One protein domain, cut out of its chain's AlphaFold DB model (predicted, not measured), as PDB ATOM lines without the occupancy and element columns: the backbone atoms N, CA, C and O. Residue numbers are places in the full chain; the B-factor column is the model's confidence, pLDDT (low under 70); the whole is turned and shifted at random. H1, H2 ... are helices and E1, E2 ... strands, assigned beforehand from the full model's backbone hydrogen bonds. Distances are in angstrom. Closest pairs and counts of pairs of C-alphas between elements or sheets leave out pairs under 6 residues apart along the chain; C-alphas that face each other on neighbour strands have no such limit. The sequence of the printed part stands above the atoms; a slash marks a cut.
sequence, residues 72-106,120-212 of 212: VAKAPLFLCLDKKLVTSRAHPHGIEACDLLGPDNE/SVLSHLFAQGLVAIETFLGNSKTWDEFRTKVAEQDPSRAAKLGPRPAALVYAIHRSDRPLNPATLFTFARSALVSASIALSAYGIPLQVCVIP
ATOM      1  N   VAL A  72     -23.730  32.970 -64.200       89.44
ATOM      2  CA  VAL A  72     -22.683  33.989 -64.018       89.44
ATOM      3  C   VAL A  72     -23.252  35.251 -63.370       89.44
ATOM      4  O   VAL A  72     -22.647  35.780 -62.441       89.44
ATOM      5  N   ALA A  73     -24.450  35.683 -63.767       90.50
ATOM      6  CA  ALA A  73     -25.123  36.849 -63.194       90.50
ATOM      7  C   ALA A  73     -25.591  36.667 -61.735       90.50
ATOM      8  O   ALA A  73     -26.035  37.623 -61.107       90.50
ATOM      9  N   LYS A  74     -25.471  35.464 -61.149       87.44
ATOM     10  CA  LYS A  74     -25.613  35.295 -59.689       87.44
ATOM     11  C   LYS A  74     -24.420  35.866 -58.924       87.44
ATOM     12  O   LYS A  74     -24.537  36.099 -57.722       87.44
ATOM     13  N   ALA A  75     -23.278  36.075 -59.582       83.69
ATOM     14  CA  ALA A  75     -22.183  36.846 -59.015       83.69
ATOM     15  C   ALA A  75     -22.534  38.346 -59.087       83.69
ATOM     16  O   ALA A  75     -22.886  38.825 -60.163       83.69
ATOM     17  N   PRO A  76     -22.386  39.120 -57.994       73.94
ATOM     18  CA  PRO A  76     -22.912  40.491 -57.882       73.94
ATOM     19  C   PRO A  76     -22.276  41.517 -58.836       73.94
ATOM     20  O   PRO A  76     -22.671  42.677 -58.851       73.94
ATOM     21  N   LEU A  77     -21.256  41.123 -59.597       87.38
ATOM     22  CA  LEU A  77     -20.502  42.013 -60.471       87.38
ATOM     23  C   LEU A  77     -20.907  41.932 -61.946       87.38
ATOM     24  O   LEU A  77     -20.490  42.796 -62.711       87.38
ATOM     25  N   PHE A  78     -21.696  40.930 -62.335       94.31
ATOM     26  CA  PHE A  78     -22.157  40.755 -63.710       94.31
ATOM     27  C   PHE A  78     -23.649  41.051 -63.815       94.31
ATOM     28  O   PHE A  78     -24.424  40.624 -62.963       94.31
ATOM     29  N   LEU A  79     -24.058  41.718 -64.895       95.69
ATOM     30  CA  LEU A  79     -25.474  41.878 -65.237       95.69
ATOM     31  C   LEU A  79     -25.818  41.035 -66.459       95.69
ATOM     32  O   LEU A  79     -25.085  41.052 -67.446       95.69
ATOM     33  N   CYS A  80     -26.943  40.320 -66.405       96.12
ATOM     34  CA  CYS A  80     -27.430  39.530 -67.532       96.12
ATOM     35  C   CYS A  80     -28.215  40.412 -68.502       96.12
ATOM     36  O   CYS A  80     -29.306  40.886 -68.177       96.12
ATOM     37  N   LEU A  81     -27.677  40.591 -69.705       95.69
ATOM     38  CA  LEU A  81     -28.284  41.373 -70.783       95.69
ATOM     39  C   LEU A  81     -28.612  40.527 -72.026       95.69
ATOM     40  O   LEU A  81     -29.051  41.079 -73.029       95.69
ATOM     41  N   ASP A  82     -28.498  39.197 -71.924       92.88
ATOM     42  CA  ASP A  82     -29.001  38.218 -72.902       92.88
ATOM     43  C   ASP A  82     -30.391  38.625 -73.420       92.88
ATOM     44  O   ASP A  82     -31.334  38.837 -72.643       92.88
ATOM     45  N   LYS A  83     -30.503  38.771 -74.745       89.06
ATOM     46  CA  LYS A  83     -31.722  39.159 -75.478       89.06
ATOM     47  C   LYS A  83     -32.292  40.535 -75.120       89.06
ATOM     48  O   LYS A  83     -33.421  40.854 -75.504       89.06
ATOM     49  N   LYS A  84     -31.540  41.392 -74.427       92.44
ATOM     50  CA  LYS A  84     -31.902  42.799 -74.182       92.44
ATOM     51  C   LYS A  84     -31.436  43.653 -75.357       92.44
ATOM     52  O   LYS A  84     -30.458  44.391 -75.273       92.44
ATOM     53  N   LEU A  85     -32.157  43.522 -76.469       94.31
ATOM     54  CA  LEU A  85     -31.804  44.172 -77.728       94.31
ATOM     55  C   LEU A  85     -31.869  45.693 -77.617       94.31
ATOM     56  O   LEU A  85     -32.808  46.220 -77.021       94.31
ATOM     57  N   VAL A  86     -30.905  46.373 -78.234       94.25
ATOM     58  CA  VAL A  86     -30.885  47.826 -78.443       94.25
ATOM     59  C   VAL A  86     -31.132  48.129 -79.911       94.25
ATOM     60  O   VAL A  86     -30.676  47.386 -80.781       94.25
ATOM     61  N   THR A  87     -31.840  49.209 -80.206       93.38
ATOM     62  CA  THR A  87     -32.215  49.559 -81.577       93.38
ATOM     63  C   THR A  87     -31.384  50.716 -82.115       93.38
ATOM     64  O   THR A  87     -30.890  51.584 -81.391       93.38
ATOM     65  N   SER A  88     -31.204  50.734 -83.430       91.25
ATOM     66  CA  SER A  88     -30.588  51.857 -84.132       91.25
ATOM     67  C   SER A  88     -31.243  52.031 -85.495       91.25
ATOM     68  O   SER A  88     -31.978  51.161 -85.962       91.25
ATOM     69  N   ARG A  89     -30.961  53.142 -86.181       88.38
ATOM     70  CA  ARG A  89     -31.458  53.346 -87.550       88.38
ATOM     71  C   ARG A  89     -30.967  52.256 -88.513       88.38
ATOM     72  O   ARG A  89     -31.709  51.869 -89.408       88.38
ATOM     73  N   ALA A  90     -29.735  51.780 -88.329       87.62
ATOM     74  CA  ALA A  90     -29.165  50.691 -89.122       87.62
ATOM     75  C   ALA A  90     -29.721  49.316 -88.710       87.62
ATOM     76  O   ALA A  90     -29.762  48.396 -89.525       87.62
ATOM     77  N   HIS A  91     -30.187  49.189 -87.466       89.81
ATOM     78  CA  HIS A  91     -30.709  47.952 -86.894       89.81
ATOM     79  C   HIS A  91     -32.087  48.177 -86.249       89.81
ATOM     80  O   HIS A  91     -32.206  48.186 -85.019       89.81
ATOM     81  N   PRO A  92     -33.146  48.356 -87.061       89.94
ATOM     82  CA  PRO A  92     -34.491  48.650 -86.559       89.94
ATOM     83  C   PRO A  92     -35.115  47.475 -85.794       89.94
ATOM     84  O   PRO A  92     -35.947  47.682 -84.920       89.94
ATOM     85  N   HIS A  93     -34.688  46.243 -86.087       91.38
ATOM     86  CA  HIS A  93     -35.095  45.036 -85.356       91.38
ATOM     87  C   HIS A  93     -34.245  44.768 -84.105       91.38
ATOM     88  O   HIS A  93     -34.454  43.774 -83.413       91.38
ATOM     89  N   GLY A  94     -33.306  45.667 -83.815       92.38
ATOM     90  CA  GLY A  94     -32.401  45.584 -82.687       92.38
ATOM     91  C   GLY A  94     -31.182  44.701 -82.932       92.38
ATOM     92  O   GLY A  94     -31.159  43.835 -83.805       92.38
ATOM     93  N   ILE A  95     -30.157  44.946 -82.127       93.38
ATOM     94  CA  ILE A  95     -28.985  44.090 -81.977       93.38
ATOM     95  C   ILE A  95     -28.817  43.720 -80.514       93.38
ATOM     96  O   ILE A  95     -29.182  44.475 -79.613       93.38
ATOM     97  N   GLU A  96     -28.231  42.557 -80.278       92.75
ATOM     98  CA  GLU A  96     -27.817  42.158 -78.942       92.75
ATOM     99  C   GLU A  96     -26.484  42.825 -78.607       92.75
ATOM    100  O   GLU A  96     -25.465  42.544 -79.237       92.75
ATOM    101  N   ALA A  97     -26.520  43.733 -77.630       94.56
ATOM    102  CA  ALA A  97     -25.361  44.516 -77.210       94.56
ATOM    103  C   ALA A  97     -24.277  43.661 -76.540       94.56
ATOM    104  O   ALA A  97     -23.092  43.888 -76.761       94.56
ATOM    105  N   CYS A  98     -24.698  42.719 -75.697       97.44
ATOM    106  CA  CYS A  98     -23.868  41.739 -75.005       97.44
ATOM    107  C   CYS A  98     -24.772  40.745 -74.272       97.44
ATOM    108  O   CYS A  98     -25.891  41.093 -73.893       97.44
ATOM    109  N   ASP A  99     -24.249  39.560 -73.981       96.75
ATOM    110  CA  ASP A  99     -24.927  38.581 -73.130       96.75
ATOM    111  C   ASP A  99     -24.808  38.958 -71.650       96.75
ATOM    112  O   ASP A  99     -25.750  38.818 -70.862       96.75
ATOM    113  N   LEU A 100     -23.629  39.460 -71.273       97.00
ATOM    114  CA  LEU A 100     -23.291  39.883 -69.922       97.00
ATOM    115  C   LEU A 100     -22.567  41.234 -69.960       97.00
ATOM    116  O   LEU A 100     -21.684  41.447 -70.793       97.00
ATOM    117  N   LEU A 101     -22.893  42.116 -69.016       97.38
ATOM    118  CA  LEU A 101     -22.073  43.288 -68.705       97.38
ATOM    119  C   LEU A 101     -21.096  42.926 -67.587       97.38
ATOM    120  O   LEU A 101     -21.520  42.470 -66.522       97.38
ATOM    121  N   GLY A 102     -19.806  43.112 -67.853       95.25
ATOM    122  CA  GLY A 102     -18.724  42.806 -66.925       95.25
ATOM    123  C   GLY A 102     -18.572  43.797 -65.761       95.25
ATOM    124  O   GLY A 102     -19.172  44.877 -65.772       95.25
ATOM    125  N   PRO A 103     -17.752  43.446 -64.751       92.19
ATOM    126  CA  PRO A 103     -17.480  44.281 -63.578       92.19
ATOM    127  C   PRO A 103     -16.968  45.680 -63.917       92.19
ATOM    128  O   PRO A 103     -17.320  46.627 -63.205       92.19
ATOM    129  N   ASP A 104     -16.174  45.802 -64.983       90.69
ATOM    130  CA  ASP A 104     -15.565  47.049 -65.444       90.69
ATOM    131  C   ASP A 104     -16.297  47.609 -66.677       90.69
ATOM    132  O   ASP A 104     -15.786  48.464 -67.403       90.69
ATOM    133  N   ASN A 105     -17.551  47.180 -66.866       93.38
ATOM    134  CA  ASN A 105     -18.449  47.560 -67.954       93.38
ATOM    135  C   ASN A 105     -17.995  47.077 -69.341       93.38
ATOM    136  O   ASN A 105     -18.254  47.731 -70.360       93.38
ATOM    137  N   GLU A 106     -17.310  45.937 -69.394       95.69
ATOM    138  CA  GLU A 106     -17.004  45.257 -70.645       95.69
ATOM    139  C   GLU A 106     -18.256  44.597 -71.220       95.69
ATOM    140  O   GLU A 106     -19.044  43.982 -70.499       95.69
ATOM    141  N   SER A 120     -18.840  29.063 -88.993       87.31
ATOM    142  CA  SER A 120     -19.887  30.091 -89.034       87.31
ATOM    143  C   SER A 120     -20.270  30.607 -87.649       87.31
ATOM    144  O   SER A 120     -20.491  31.802 -87.483       87.31
ATOM    145  N   VAL A 121     -20.291  29.732 -86.640       91.44
ATOM    146  CA  VAL A 121     -20.680  30.086 -85.266       91.44
ATOM    147  C   VAL A 121     -19.730  31.114 -84.656       91.44
ATOM    148  O   VAL A 121     -20.179  32.118 -84.113       91.44
ATOM    149  N   LEU A 122     -18.418  30.883 -84.757       93.19
ATOM    150  CA  LEU A 122     -17.434  31.805 -84.190       93.19
ATOM    151  C   LEU A 122     -17.283  33.066 -85.035       93.19
ATOM    152  O   LEU A 122     -17.173  34.148 -84.475       93.19
ATOM    153  N   SER A 123     -17.325  32.962 -86.368       94.38
ATOM    154  CA  SER A 123     -17.308  34.169 -87.202       94.38
ATOM    155  C   SER A 123     -18.524  35.059 -86.939       94.38
ATOM    156  O   SER A 123     -18.379  36.276 -86.915       94.38
ATOM    157  N   HIS A 124     -19.699  34.467 -86.700       94.50
ATOM    158  CA  HIS A 124     -20.904  35.216 -86.355       94.50
ATOM    159  C   HIS A 124     -20.783  35.887 -84.985       94.50
ATOM    160  O   HIS A 124     -21.060  37.075 -84.887       94.50
ATOM    161  N   LEU A 125     -20.285  35.172 -83.969       96.00
ATOM    162  CA  LEU A 125     -19.985  35.749 -82.653       96.00
ATOM    163  C   LEU A 125     -19.066  36.976 -82.766       96.00
ATOM    164  O   LEU A 125     -19.330  38.016 -82.168       96.00
ATOM    165  N   PHE A 126     -17.987  36.860 -83.545       97.06
ATOM    166  CA  PHE A 126     -17.039  37.958 -83.713       97.06
ATOM    167  C   PHE A 126     -17.677  39.155 -84.425       97.06
ATOM    168  O   PHE A 126     -17.566  40.285 -83.951       97.06
ATOM    169  N   ALA A 127     -18.419  38.915 -85.506       96.00
ATOM    170  CA  ALA A 127     -19.151  39.974 -86.194       96.00
ATOM    171  C   ALA A 127     -20.188  40.650 -85.280       96.00
ATOM    172  O   ALA A 127     -20.271  41.873 -85.262       96.00
ATOM    173  N   GLN A 128     -20.927  39.876 -84.481       95.19
ATOM    174  CA  GLN A 128     -21.935  40.386 -83.551       95.19
ATOM    175  C   GLN A 128     -21.331  41.377 -82.548       95.19
ATOM    176  O   GLN A 128     -21.831  42.492 -82.416       95.19
ATOM    177  N   GLY A 129     -20.226  41.006 -81.892       97.25
ATOM    178  CA  GLY A 129     -19.567  41.899 -80.937       97.25
ATOM    179  C   GLY A 129     -18.994  43.165 -81.584       97.25
ATOM    180  O   GLY A 129     -19.071  44.244 -81.001       97.25
ATOM    181  N   LEU A 130     -18.467  43.064 -82.810       97.56
ATOM    182  CA  LEU A 130     -17.985  44.236 -83.547       97.56
ATOM    183  C   LEU A 130     -19.135  45.197 -83.888       97.56
ATOM    184  O   LEU A 130     -19.037  46.388 -83.603       97.56
ATOM    185  N   VAL A 131     -20.240  44.669 -84.420       96.31
ATOM    186  CA  VAL A 131     -21.437  45.450 -84.774       96.31
ATOM    187  C   VAL A 131     -22.025  46.162 -83.553       96.31
ATOM    188  O   VAL A 131     -22.462  47.311 -83.668       96.31
ATOM    189  N   ALA A 132     -22.008  45.529 -82.375       96.50
ATOM    190  CA  ALA A 132     -22.434  46.166 -81.128       96.50
ATOM    191  C   ALA A 132     -21.598  47.415 -80.805       96.50
ATOM    192  O   ALA A 132     -22.154  48.486 -80.552       96.50
ATOM    193  N   ILE A 133     -20.269  47.308 -80.885       97.25
ATOM    194  CA  ILE A 133     -19.365  48.441 -80.659       97.25
ATOM    195  C   ILE A 133     -19.587  49.544 -81.698       97.25
ATOM    196  O   ILE A 133     -19.783  50.699 -81.321       97.25
ATOM    197  N   GLU A 134     -19.595  49.208 -82.989       95.94
ATOM    198  CA  GLU A 134     -19.791  50.180 -84.075       95.94
ATOM    199  C   GLU A 134     -21.120  50.930 -83.936       95.94
ATOM    200  O   GLU A 134     -21.175  52.148 -84.111       95.94
ATOM    201  N   THR A 135     -22.179  50.225 -83.533       95.50
ATOM    202  CA  THR A 135     -23.495  50.826 -83.299       95.50
ATOM    203  C   THR A 135     -23.462  51.849 -82.164       95.50
ATOM    204  O   THR A 135     -24.033  52.933 -82.304       95.50
ATOM    205  N   PHE A 136     -22.780  51.547 -81.056       95.56
ATOM    206  CA  PHE A 136     -22.661  52.484 -79.937       95.56
ATOM    207  C   PHE A 136     -21.780  53.689 -80.253       95.56
ATOM    208  O   PHE A 136     -22.094  54.799 -79.824       95.56
ATOM    209  N   LEU A 137     -20.709  53.499 -81.023       94.12
ATOM    210  CA  LEU A 137     -19.833  54.597 -81.431       94.12
ATOM    211  C   LEU A 137     -20.485  55.501 -82.484       94.12
ATOM    212  O   LEU A 137     -20.254  56.708 -82.479       94.12
ATOM    213  N   GLY A 138     -21.311  54.937 -83.368       90.50
ATOM    214  CA  GLY A 138     -21.999  55.685 -84.420       90.50
ATOM    215  C   GLY A 138     -23.257  56.428 -83.958       90.50
ATOM    216  O   GLY A 138     -23.696  57.351 -84.644       90.50
ATOM    217  N   ASN A 139     -23.863  56.043 -82.827       89.12
ATOM    218  CA  ASN A 139     -25.118  56.631 -82.357       89.12
ATOM    219  C   ASN A 139     -25.218  56.690 -80.824       89.12
ATOM    220  O   ASN A 139     -25.585  55.709 -80.170       89.12
ATOM    221  N   SER A 140     -25.026  57.885 -80.258       89.94
ATOM    222  CA  SER A 140     -25.156  58.125 -78.816       89.94
ATOM    223  C   SER A 140     -26.534  57.754 -78.258       89.94
ATOM    224  O   SER A 140     -26.612  57.259 -77.137       89.94
ATOM    225  N   LYS A 141     -27.614  57.876 -79.045       92.94
ATOM    226  CA  LYS A 141     -28.961  57.477 -78.598       92.94
ATOM    227  C   LYS A 141     -29.072  55.977 -78.340       92.94
ATOM    228  O   LYS A 141     -29.774  55.565 -77.426       92.94
ATOM    229  N   THR A 142     -28.381  55.152 -79.128       94.62
ATOM    230  CA  THR A 142     -28.380  53.700 -78.901       94.62
ATOM    231  C   THR A 142     -27.588  53.355 -77.635       94.62
ATOM    232  O   THR A 142     -27.974  52.449 -76.899       94.62
ATOM    233  N   TRP A 143     -26.538  54.121 -77.316       95.44
ATOM    234  CA  TRP A 143     -25.855  54.017 -76.023       95.44
ATOM    235  C   TRP A 143     -26.747  54.453 -74.849       95.44
ATOM    236  O   TRP A 143     -26.735  53.810 -73.803       95.44
ATOM    237  N   ASP A 144     -27.570  55.491 -75.009       95.00
ATOM    238  CA  ASP A 144     -28.557  55.904 -73.994       95.00
ATOM    239  C   ASP A 144     -29.620  54.826 -73.752       95.00
ATOM    240  O   ASP A 144     -29.982  54.543 -72.605       95.00
ATOM    241  N   GLU A 145     -30.078  54.172 -74.822       95.81
ATOM    242  CA  GLU A 145     -30.996  53.034 -74.728       95.81
ATOM    243  C   GLU A 145     -30.352  51.876 -73.952       95.81
ATOM    244  O   GLU A 145     -30.974  51.292 -73.065       95.81
ATOM    245  N   PHE A 146     -29.080  51.577 -74.229       97.12
ATOM    246  CA  PHE A 146     -28.322  50.582 -73.474       97.12
ATOM    247  C   PHE A 146     -28.205  50.954 -71.991       97.12
ATOM    248  O   PHE A 146     -28.509  50.134 -71.125       97.12
ATOM    249  N   ARG A 147     -27.838  52.205 -71.683       97.25
ATOM    250  CA  ARG A 147     -27.766  52.714 -70.303       97.25
ATOM    251  C   ARG A 147     -29.102  52.587 -69.575       97.25
ATOM    252  O   ARG A 147     -29.110  52.237 -68.399       97.25
ATOM    253  N   THR A 148     -30.216  52.804 -70.273       96.94
ATOM    254  CA  THR A 148     -31.567  52.612 -69.722       96.94
ATOM    255  C   THR A 148     -31.810  51.152 -69.339       96.94
ATOM    256  O   THR A 148     -32.210  50.881 -68.212       96.94
ATOM    257  N   LYS A 149     -31.468  50.196 -70.213       96.62
ATOM    258  CA  LYS A 149     -31.595  48.755 -69.912       96.62
ATOM    259  C   LYS A 149     -30.710  48.315 -68.745       96.62
ATOM    260  O   LYS A 149     -31.093  47.432 -67.983       96.62
ATOM    261  N   VAL A 150     -29.535  48.928 -68.590       97.25
ATOM    262  CA  VAL A 150     -28.683  48.704 -67.412       97.25
ATOM    263  C   VAL A 150     -29.342  49.285 -66.162       97.25
ATOM    264  O   VAL A 150     -29.372  48.611 -65.136       97.25
ATOM    265  N   ALA A 151     -29.921  50.485 -66.242       97.06
ATOM    266  CA  ALA A 151     -30.579  51.141 -65.112       97.06
ATOM    267  C   ALA A 151     -31.813  50.377 -64.608       97.06
ATOM    268  O   ALA A 151     -32.077  50.386 -63.410       97.06
ATOM    269  N   GLU A 152     -32.534  49.679 -65.491       95.94
ATOM    270  CA  GLU A 152     -33.647  48.794 -65.117       95.94
ATOM    271  C   GLU A 152     -33.220  47.654 -64.176       95.94
ATOM    272  O   GLU A 152     -34.039  47.171 -63.394       95.94
ATOM    273  N   GLN A 153     -31.958  47.213 -64.243       93.75
ATOM    274  CA  GLN A 153     -31.419  46.157 -63.375       93.75
ATOM    275  C   GLN A 153     -30.585  46.714 -62.216       93.75
ATOM    276  O   GLN A 153     -30.675  46.215 -61.097       93.75
ATOM    277  N   ASP A 154     -29.769  47.735 -62.481       95.00
ATOM    278  CA  ASP A 154     -28.888  48.377 -61.506       95.00
ATOM    279  C   ASP A 154     -28.672  49.866 -61.872       95.00
ATOM    280  O   ASP A 154     -27.774  50.211 -62.657       95.00
ATOM    281  N   PRO A 155     -29.463  50.786 -61.283       95.94
ATOM    282  CA  PRO A 155     -29.317  52.227 -61.500       95.94
ATOM    283  C   PRO A 155     -27.935  52.766 -61.113       95.94
ATOM    284  O   PRO A 155     -27.408  53.675 -61.759       95.94
ATOM    285  N   SER A 156     -27.320  52.193 -60.073       93.81
ATOM    286  CA  SER A 156     -26.000  52.618 -59.600       93.81
ATOM    287  C   SER A 156     -24.905  52.230 -60.587       93.81
ATOM    288  O   SER A 156     -23.941  52.981 -60.767       93.81
ATOM    289  N   ARG A 157     -25.043  51.074 -61.246       93.12
ATOM    290  CA  ARG A 157     -24.161  50.655 -62.340       93.12
ATOM    291  C   ARG A 157     -24.325  51.556 -63.557       93.12
ATOM    292  O   ARG A 157     -23.318  52.012 -64.091       93.12
ATOM    293  N   ALA A 158     -25.560  51.866 -63.951       95.94
ATOM    294  CA  ALA A 158     -25.830  52.725 -65.105       95.94
ATOM    295  C   ALA A 158     -25.222  54.128 -64.958       95.94
ATOM    296  O   ALA A 158     -24.634  54.646 -65.906       95.94
ATOM    297  N   ALA A 159     -25.288  54.712 -63.758       93.94
ATOM    298  CA  ALA A 159     -24.691  56.018 -63.464       93.94
ATOM    299  C   ALA A 159     -23.153  56.041 -63.577       93.94
ATOM    300  O   ALA A 159     -22.564  57.104 -63.756       93.94
ATOM    301  N   LYS A 160     -22.496  54.877 -63.477       92.94
ATOM    302  CA  LYS A 160     -21.037  54.724 -63.595       92.94
ATOM    303  C   LYS A 160     -20.581  54.370 -65.012       92.94
ATOM    304  O   LYS A 160     -19.375  54.275 -65.243       92.94
ATOM    305  N   LEU A 161     -21.505  54.151 -65.950       94.50
ATOM    306  CA  LEU A 161     -21.149  53.891 -67.340       94.50
ATOM    307  C   LEU A 161     -20.522  55.136 -67.966       94.50
ATOM    308  O   LEU A 161     -21.041  56.245 -67.852       94.50
ATOM    309  N   GLY A 162     -19.403  54.933 -68.658       93.06
ATOM    310  CA  GLY A 162     -18.770  55.975 -69.455       93.06
ATOM    311  C   GLY A 162     -19.600  56.361 -70.689       93.06
ATOM    312  O   GLY A 162     -20.684  55.823 -70.928       93.06
ATOM    313  N   PRO A 163     -19.086  57.271 -71.530       91.69
ATOM    314  CA  PRO A 163     -19.768  57.691 -72.756       91.69
ATOM    315  C   PRO A 163     -19.740  56.634 -73.875       91.69
ATOM    316  O   PRO A 163     -20.367  56.835 -74.907       91.69
ATOM    317  N   ARG A 164     -18.983  55.542 -73.700       92.56
ATOM    318  CA  ARG A 164     -18.807  54.459 -74.675       92.56
ATOM    319  C   ARG A 164     -18.475  53.133 -73.968       92.56
ATOM    320  O   ARG A 164     -18.076  53.181 -72.800       92.56
ATOM    321  N   PRO A 165     -18.575  51.981 -74.658       93.81
ATOM    322  CA  PRO A 165     -18.164  50.683 -74.121       93.81
ATOM    323  C   PRO A 165     -16.713  50.676 -73.620       93.81
ATOM    324  O   PRO A 165     -15.838  51.265 -74.258       93.81
ATOM    325  N   ALA A 166     -16.448  49.997 -72.500       95.50
ATOM    326  CA  ALA A 166     -15.110  49.956 -71.905       95.50
ATOM    327  C   ALA A 166     -14.167  48.985 -72.633       95.50
ATOM    328  O   ALA A 166     -12.995  49.293 -72.833       95.50
ATOM    329  N   ALA A 167     -14.687  47.824 -73.034       97.38
ATOM    330  CA  ALA A 167     -13.980  46.783 -73.770       97.38
ATOM    331  C   ALA A 167     -14.984  45.801 -74.395       97.38
ATOM    332  O   ALA A 167     -16.171  45.816 -74.055       97.38
ATOM    333  N   LEU A 168     -14.483  44.925 -75.267       98.06
ATOM    334  CA  LEU A 168     -15.211  43.783 -75.812       98.06
ATOM    335  C   LEU A 168     -14.533  42.475 -75.390       98.06
ATOM    336  O   LEU A 168     -13.315  42.324 -75.524       98.06
ATOM    337  N   VAL A 169     -15.322  41.513 -74.917       97.69
ATOM    338  CA  VAL A 169     -14.841  40.193 -74.493       97.69
ATOM    339  C   VAL A 169     -15.621  39.101 -75.215       97.69
ATOM    340  O   VAL A 169     -16.846  39.042 -75.136       97.69
ATOM    341  N   TYR A 170     -14.910  38.178 -75.863       97.12
ATOM    342  CA  TYR A 170     -15.489  36.921 -76.340       97.12
ATOM    343  C   TYR A 170     -15.186  35.796 -75.348       97.12
ATOM    344  O   TYR A 170     -14.043  35.348 -75.243       97.12
ATOM    345  N   ALA A 171     -16.204  35.317 -74.638       94.94
ATOM    346  CA  ALA A 171     -16.125  34.194 -73.711       94.94
ATOM    347  C   ALA A 171     -16.567  32.901 -74.415       94.94
ATOM    348  O   ALA A 171     -17.748  32.674 -74.670       94.94
ATOM    349  N   ILE A 172     -15.617  32.037 -74.768       93.19
ATOM    350  CA  ILE A 172     -15.870  30.877 -75.628       93.19
ATOM    351  C   ILE A 172     -15.691  29.581 -74.842       93.19
ATOM    352  O   ILE A 172     -14.587  29.245 -74.412       93.19
ATOM    353  N   HIS A 173     -16.775  28.818 -74.718       90.06
ATOM    354  CA  HIS A 173     -16.722  27.440 -74.248       90.06
ATOM    355  C   HIS A 173     -16.364  26.524 -75.411       90.06
ATOM    356  O   HIS A 173     -17.064  26.493 -76.431       90.06
ATOM    357  N   ARG A 174     -15.323  25.709 -75.235       86.81
ATOM    358  CA  ARG A 174     -14.943  24.684 -76.208       86.81
ATOM    359  C   ARG A 174     -14.642  23.366 -75.511       86.81
ATOM    360  O   ARG A 174     -13.666  23.247 -74.783       86.81
ATOM    361  N   SER A 175     -15.476  22.364 -75.779       79.50
ATOM    362  CA  SER A 175     -15.440  21.067 -75.082       79.50
ATOM    363  C   SER A 175     -14.582  20.004 -75.767       79.50
ATOM    364  O   SER A 175     -14.304  18.972 -75.165       79.50
ATOM    365  N   ASP A 176     -14.189  20.207 -77.024       81.38
ATOM    366  CA  ASP A 176     -13.626  19.141 -77.857       81.38
ATOM    367  C   ASP A 176     -12.115  19.249 -78.096       81.38
ATOM    368  O   ASP A 176     -11.446  18.232 -78.268       81.38
ATOM    369  N   ARG A 177     -11.562  20.463 -78.111       83.19
ATOM    370  CA  ARG A 177     -10.116  20.725 -78.186       83.19
ATOM    371  C   ARG A 177      -9.795  22.125 -77.657       83.19
ATOM    372  O   ARG A 177     -10.699  22.954 -77.594       83.19
ATOM    373  N   PRO A 178      -8.532  22.436 -77.318       83.56
ATOM    374  CA  PRO A 178      -8.151  23.780 -76.887       83.56
ATOM    375  C   PRO A 178      -8.513  24.842 -77.929       83.56
ATOM    376  O   PRO A 178      -8.424  24.593 -79.133       83.56
ATOM    377  N   LEU A 179      -8.920  26.033 -77.489       83.31
ATOM    378  CA  LEU A 179      -9.103  27.189 -78.366       83.31
ATOM    379  C   LEU A 179      -7.768  27.922 -78.521       83.31
ATOM    380  O   LEU A 179      -7.245  28.483 -77.566       83.31
ATOM    381  N   ASN A 180      -7.203  27.898 -79.725       82.19
ATOM    382  CA  ASN A 180      -5.979  28.622 -80.069       82.19
ATOM    383  C   ASN A 180      -5.979  28.987 -81.569       82.19
ATOM    384  O   ASN A 180      -6.775  28.422 -82.328       82.19
ATOM    385  N   PRO A 181      -5.087  29.880 -82.035       77.12
ATOM    386  CA  PRO A 181      -5.066  30.309 -83.435       77.12
ATOM    387  C   PRO A 181      -4.930  29.164 -84.452       77.12
ATOM    388  O   PRO A 181      -5.492  29.251 -85.539       77.12
ATOM    389  N   ALA A 182      -4.234  28.077 -84.104       79.94
ATOM    390  CA  ALA A 182      -4.051  26.920 -84.985       79.94
ATOM    391  C   ALA A 182      -5.313  26.047 -85.120       79.94
ATOM    392  O   ALA A 182      -5.461  25.305 -86.085       79.94
ATOM    393  N   THR A 183      -6.233  26.127 -84.158       82.25
ATOM    394  CA  THR A 183      -7.453  25.301 -84.101       82.25
ATOM    395  C   THR A 183      -8.728  26.072 -84.443       82.25
ATOM    396  O   THR A 183      -9.814  25.478 -84.443       82.25
ATOM    397  N   LEU A 184      -8.612  27.378 -84.701       83.62
ATOM    398  CA  LEU A 184      -9.667  28.206 -85.272       83.62
ATOM    399  C   LEU A 184      -9.717  27.997 -86.789       83.62
ATOM    400  O   LEU A 184      -8.695  28.043 -87.472       83.62
ATOM    401  N   PHE A 185     -10.920  27.805 -87.323       85.38
ATOM    402  CA  PHE A 185     -11.134  27.733 -88.768       85.38
ATOM    403  C   PHE A 185     -10.771  29.057 -89.456       85.38
ATOM    404  O   PHE A 185     -10.947  30.123 -88.866       85.38
ATOM    405  N   THR A 186     -10.342  29.001 -90.721       87.94
ATOM    406  CA  THR A 186      -9.853  30.162 -91.489       87.94
ATOM    407  C   THR A 186     -10.801  31.360 -91.439       87.94
ATOM    408  O   THR A 186     -10.376  32.447 -91.071       87.94
ATOM    409  N   PHE A 187     -12.098  31.165 -91.701       89.38
ATOM    410  CA  PHE A 187     -13.071  32.264 -91.665       89.38
ATOM    411  C   PHE A 187     -13.252  32.878 -90.273       89.38
ATOM    412  O   PHE A 187     -13.326  34.096 -90.144       89.38
ATOM    413  N   ALA A 188     -13.271  32.055 -89.219       91.94
ATOM    414  CA  ALA A 188     -13.355  32.551 -87.848       91.94
ATOM    415  C   ALA A 188     -12.095  33.345 -87.467       91.94
ATOM    416  O   ALA A 188     -12.194  34.367 -86.793       91.94
ATOM    417  N   ARG A 189     -10.916  32.919 -87.940       92.94
ATOM    418  CA  ARG A 189      -9.663  33.668 -87.760       92.94
ATOM    419  C   ARG A 189      -9.712  35.017 -88.465       92.94
ATOM    420  O   ARG A 189      -9.381  36.014 -87.836       92.94
ATOM    421  N   SER A 190     -10.127  35.054 -89.731       93.88
ATOM    422  CA  SER A 190     -10.228  36.305 -90.486       93.88
ATOM    423  C   SER A 190     -11.194  37.281 -89.816       93.88
ATOM    424  O   SER A 190     -10.829  38.430 -89.607       93.88
ATOM    425  N   ALA A 191     -12.370  36.811 -89.387       95.31
ATOM    426  CA  ALA A 191     -13.338  37.639 -88.670       95.31
ATOM    427  C   ALA A 191     -12.768  38.206 -87.356       95.31
ATOM    428  O   ALA A 191     -12.927  39.394 -87.085       95.31
ATOM    429  N   LEU A 192     -12.050  37.392 -86.571       95.75
ATOM    430  CA  LEU A 192     -11.402  37.856 -85.342       95.75
ATOM    431  C   LEU A 192     -10.312  38.903 -85.619       95.75
ATOM    432  O   LEU A 192     -10.210  39.884 -84.888       95.75
ATOM    433  N   VAL A 193      -9.508  38.715 -86.671       96.06
ATOM    434  CA  VAL A 193      -8.472  39.682 -87.072       96.06
ATOM    435  C   VAL A 193      -9.105  41.000 -87.513       96.06
ATOM    436  O   VAL A 193      -8.680  42.054 -87.047       96.06
ATOM    437  N   SER A 194     -10.143  40.956 -88.351       96.00
ATOM    438  CA  SER A 194     -10.878  42.153 -88.771       96.00
ATOM    439  C   SER A 194     -11.462  42.908 -87.577       96.00
ATOM    440  O   SER A 194     -11.250  44.114 -87.467       96.00
ATOM    441  N   ALA A 195     -12.105  42.201 -86.642       97.06
ATOM    442  CA  ALA A 195     -12.609  42.802 -85.409       97.06
ATOM    443  C   ALA A 195     -11.478  43.420 -84.573       97.06
ATOM    444  O   ALA A 195     -11.593  44.556 -84.126       97.06
ATOM    445  N   SER A 196     -10.349  42.723 -84.415       97.56
ATOM    446  CA  SER A 196      -9.193  43.237 -83.673       97.56
ATOM    447  C   SER A 196      -8.621  44.518 -84.283       97.56
ATOM    448  O   SER A 196      -8.243  45.421 -83.538       97.56
ATOM    449  N   ILE A 197      -8.539  44.608 -85.614       98.12
ATOM    450  CA  ILE A 197      -8.042  45.801 -86.316       98.12
ATOM    451  C   ILE A 197      -9.000  46.977 -86.099       98.12
ATOM    452  O   ILE A 197      -8.558  48.051 -85.692       98.12
ATOM    453  N   ALA A 198     -10.303  46.766 -86.308       97.94
ATOM    454  CA  ALA A 198     -11.316  47.806 -86.134       97.94
ATOM    455  C   ALA A 198     -11.365  48.325 -84.686       97.94
ATOM    456  O   ALA A 198     -11.264  49.526 -84.446       97.94
ATOM    457  N   LEU A 199     -11.414  47.423 -83.701       97.56
ATOM    458  CA  LEU A 199     -11.459  47.785 -82.280       97.56
ATOM    459  C   LEU A 199     -10.194  48.519 -81.826       97.56
ATOM    460  O   LEU A 199     -10.284  49.463 -81.041       97.56
ATOM    461  N   SER A 200      -9.030  48.153 -82.372       97.69
ATOM    462  CA  SER A 200      -7.786  48.893 -82.128       97.69
ATOM    463  C   SER A 200      -7.871  50.325 -82.659       97.69
ATOM    464  O   SER A 200      -7.480  51.251 -81.953       97.69
ATOM    465  N   ALA A 201      -8.434  50.526 -83.857       97.75
ATOM    466  CA  ALA A 201      -8.655  51.860 -84.421       97.75
ATOM    467  C   ALA A 201      -9.649  52.695 -83.590       97.75
ATOM    468  O   ALA A 201      -9.484  53.906 -83.466       97.75
ATOM    469  N   TYR A 202     -10.638  52.052 -82.966       96.75
ATOM    470  CA  TYR A 202     -11.591  52.700 -82.056       96.75
ATOM    471  C   TYR A 202     -11.057  52.914 -80.632       96.75
ATOM    472  O   TYR A 202     -11.747  53.503 -79.795       96.75
ATOM    473  N   GLY A 203      -9.859  52.414 -80.314       97.06
ATOM    474  CA  GLY A 203      -9.330  52.432 -78.950       97.06
ATOM    475  C   GLY A 203     -10.225  51.668 -77.967       97.06
ATOM    476  O   GLY A 203     -10.459  52.145 -76.850       97.06
ATOM    477  N   ILE A 204     -10.787  50.536 -78.403       97.31
ATOM    478  CA  ILE A 204     -11.586  49.605 -77.598       97.31
ATOM    479  C   ILE A 204     -10.755  48.328 -77.391       97.31
ATOM    480  O   ILE A 204     -10.446  47.637 -78.362       97.31
ATOM    481  N   PRO A 205     -10.372  47.987 -76.151       97.38
ATOM    482  CA  PRO A 205      -9.678  46.737 -75.865       97.38
ATOM    483  C   PRO A 205     -10.519  45.515 -76.251       97.38
ATOM    484  O   PRO A 205     -11.712  45.453 -75.949       97.38
ATOM    485  N   LEU A 206      -9.873  44.525 -76.869       97.00
ATOM    486  CA  LEU A 206     -10.464  43.231 -77.203       97.00
ATOM    487  C   LEU A 206      -9.814  42.122 -76.372       97.00
ATOM    488  O   LEU A 206      -8.587  42.024 -76.311       97.00
ATOM    489  N   GLN A 207     -10.632  41.243 -75.792       95.38
ATOM    490  CA  GLN A 207     -10.176  40.044 -75.091       95.38
ATOM    491  C   GLN A 207     -10.907  38.794 -75.589       95.38
ATOM    492  O   GLN A 207     -12.077  38.837 -75.968       95.38
ATOM    493  N   VAL A 208     -10.214  37.655 -75.558       92.94
ATOM    494  CA  VAL A 208     -10.802  36.335 -75.815       92.94
ATOM    495  C   VAL A 208     -10.507  35.447 -74.615       92.94
ATOM    496  O   VAL A 208      -9.345  35.202 -74.289       92.94
ATOM    497  N   CYS A 209     -11.557  34.952 -73.970       90.25
ATOM    498  CA  CYS A 209     -11.480  34.102 -72.791       90.25
ATOM    499  C   CYS A 209     -12.010  32.709 -73.126       90.25
ATOM    500  O   CYS A 209     -13.055  32.567 -73.757       90.25
ATOM    501  N   VAL A 210     -11.301  31.671 -72.684       89.25
ATOM    502  CA  VAL A 210     -11.793  30.291 -72.768       89.25
ATOM    503  C   VAL A 210     -12.484  29.964 -71.456       89.25
ATOM    504  O   VAL A 210     -11.845  30.035 -70.410       89.25
ATOM    505  N   ILE A 211     -13.766  29.626 -71.525       87.56
ATOM    506  CA  ILE A 211     -14.596  29.293 -70.360       87.56
ATOM    507  C   ILE A 211     -14.834  27.771 -70.289       87.56
ATOM    508  O   ILE A 211     -14.800  27.102 -71.332       87.56
ATOM    509  N   PRO A 212     -15.009  27.212 -69.079       78.50
ATOM    510  CA  PRO A 212     -15.098  25.769 -68.848       78.50
ATOM    511  C   PRO A 212     -16.338  25.108 -69.433       78.50
ATOM    512  O   PRO A 212     -17.372  25.789 -69.615       78.50
TER     513      PRO A 212
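This is residues 72 to 106 and 120 to 212 of the 212 residues of the protein "TIGR04141 family sporadically distributed protein" of Amycolatopsis sp. Hca4 (UniProt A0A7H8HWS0). Two long helices, H1 and H4, lie side by side, running the same way, over one face of a small two-stranded ribbon, E1 and E2; at the end of H1 the chain turns a corner into H2, and the short H3 folds back beside the end of H2. Residues 72 to 106, a long stretch with no named element, fold back on themselves between the ribbon and H2, tied by two short antiparallel pairings. The printed part has 128 residues, with four named helices and two named strands in the order H1 H2 H3 E1 H4 E2; the sheet's order is E1, E2, parallel, and the class is mostly helix. The whole is compact, with a radius of gyration of the C-alphas of 14.8 A and spans of 42 by 33 by 27 A.

Begin at C-alpha 72, (-22.683, 33.989, -64.018), and read on to residue 106 without meeting a named element. On the way, residues 79 to 80 pair with 100 to 101, and 85 to 86 with 95 to 96. Find C-alpha 120 at (-19.887, 30.091, -89.034); from there H1, residues 120 to 138, runs 26.1 A. H2, residues 140 to 151, runs 16.3 A, and H3 is residues 155 to 159. E1, residues 168 to 174, runs 19.1 A; H4, residues 186 to 201, 22.9 A; E2, residues 206 to 211, 16.1 A, ending at C-alpha 211, (-14.596, 29.293, -70.360).

Look first at H1 and H4, which touch at a shallow tilt of 17 degrees; their closest C-alphas, of Ser 123 and Ala 188, are 4.3 A apart. The closest C-alphas of H1 and E1, of Gly 129 and Leu 168, are 7.0 A apart, and those of H4 and E2, of Ser 196 and Leu 206, 6.6 A. E1 and E2 are parallel neighbours at 25 degrees, with N 172 and O 209 at 2.8 A and N 207 and O 168 at 2.9 A, within hydrogen-bond range. E1, H4 and E2 form a strand-helix-strand unit, two parallel neighbour strands with a helix between, and its crossover is right-handed. H1 and H2 only just touch, only at the corner by their link, with 3 pairs of C-alphas within 8 A; the closest are Phe 136 and Trp 143, 5.3 A apart. H2 touches H3 with residues 147 to 151 alone, the C-alphas of Ala 151 and Ala 158 being closest at 5.0 A. H2 and H4 are apart. In H1, H2, H3 and H4 every O i to N i+4 pair is within hydrogen-bond range.

The two C-alphas farthest apart, of Pro 155 and Ala 182, are 42.8 A apart. Residues 107 to 119 are not printed, and C-alphas 106 and 120 are 24.0 A apart across this cut. The link from E1 to H4, 11 residues, is long. The mean pLDDT of the printed part is 92.7, and no printed residue is under 70.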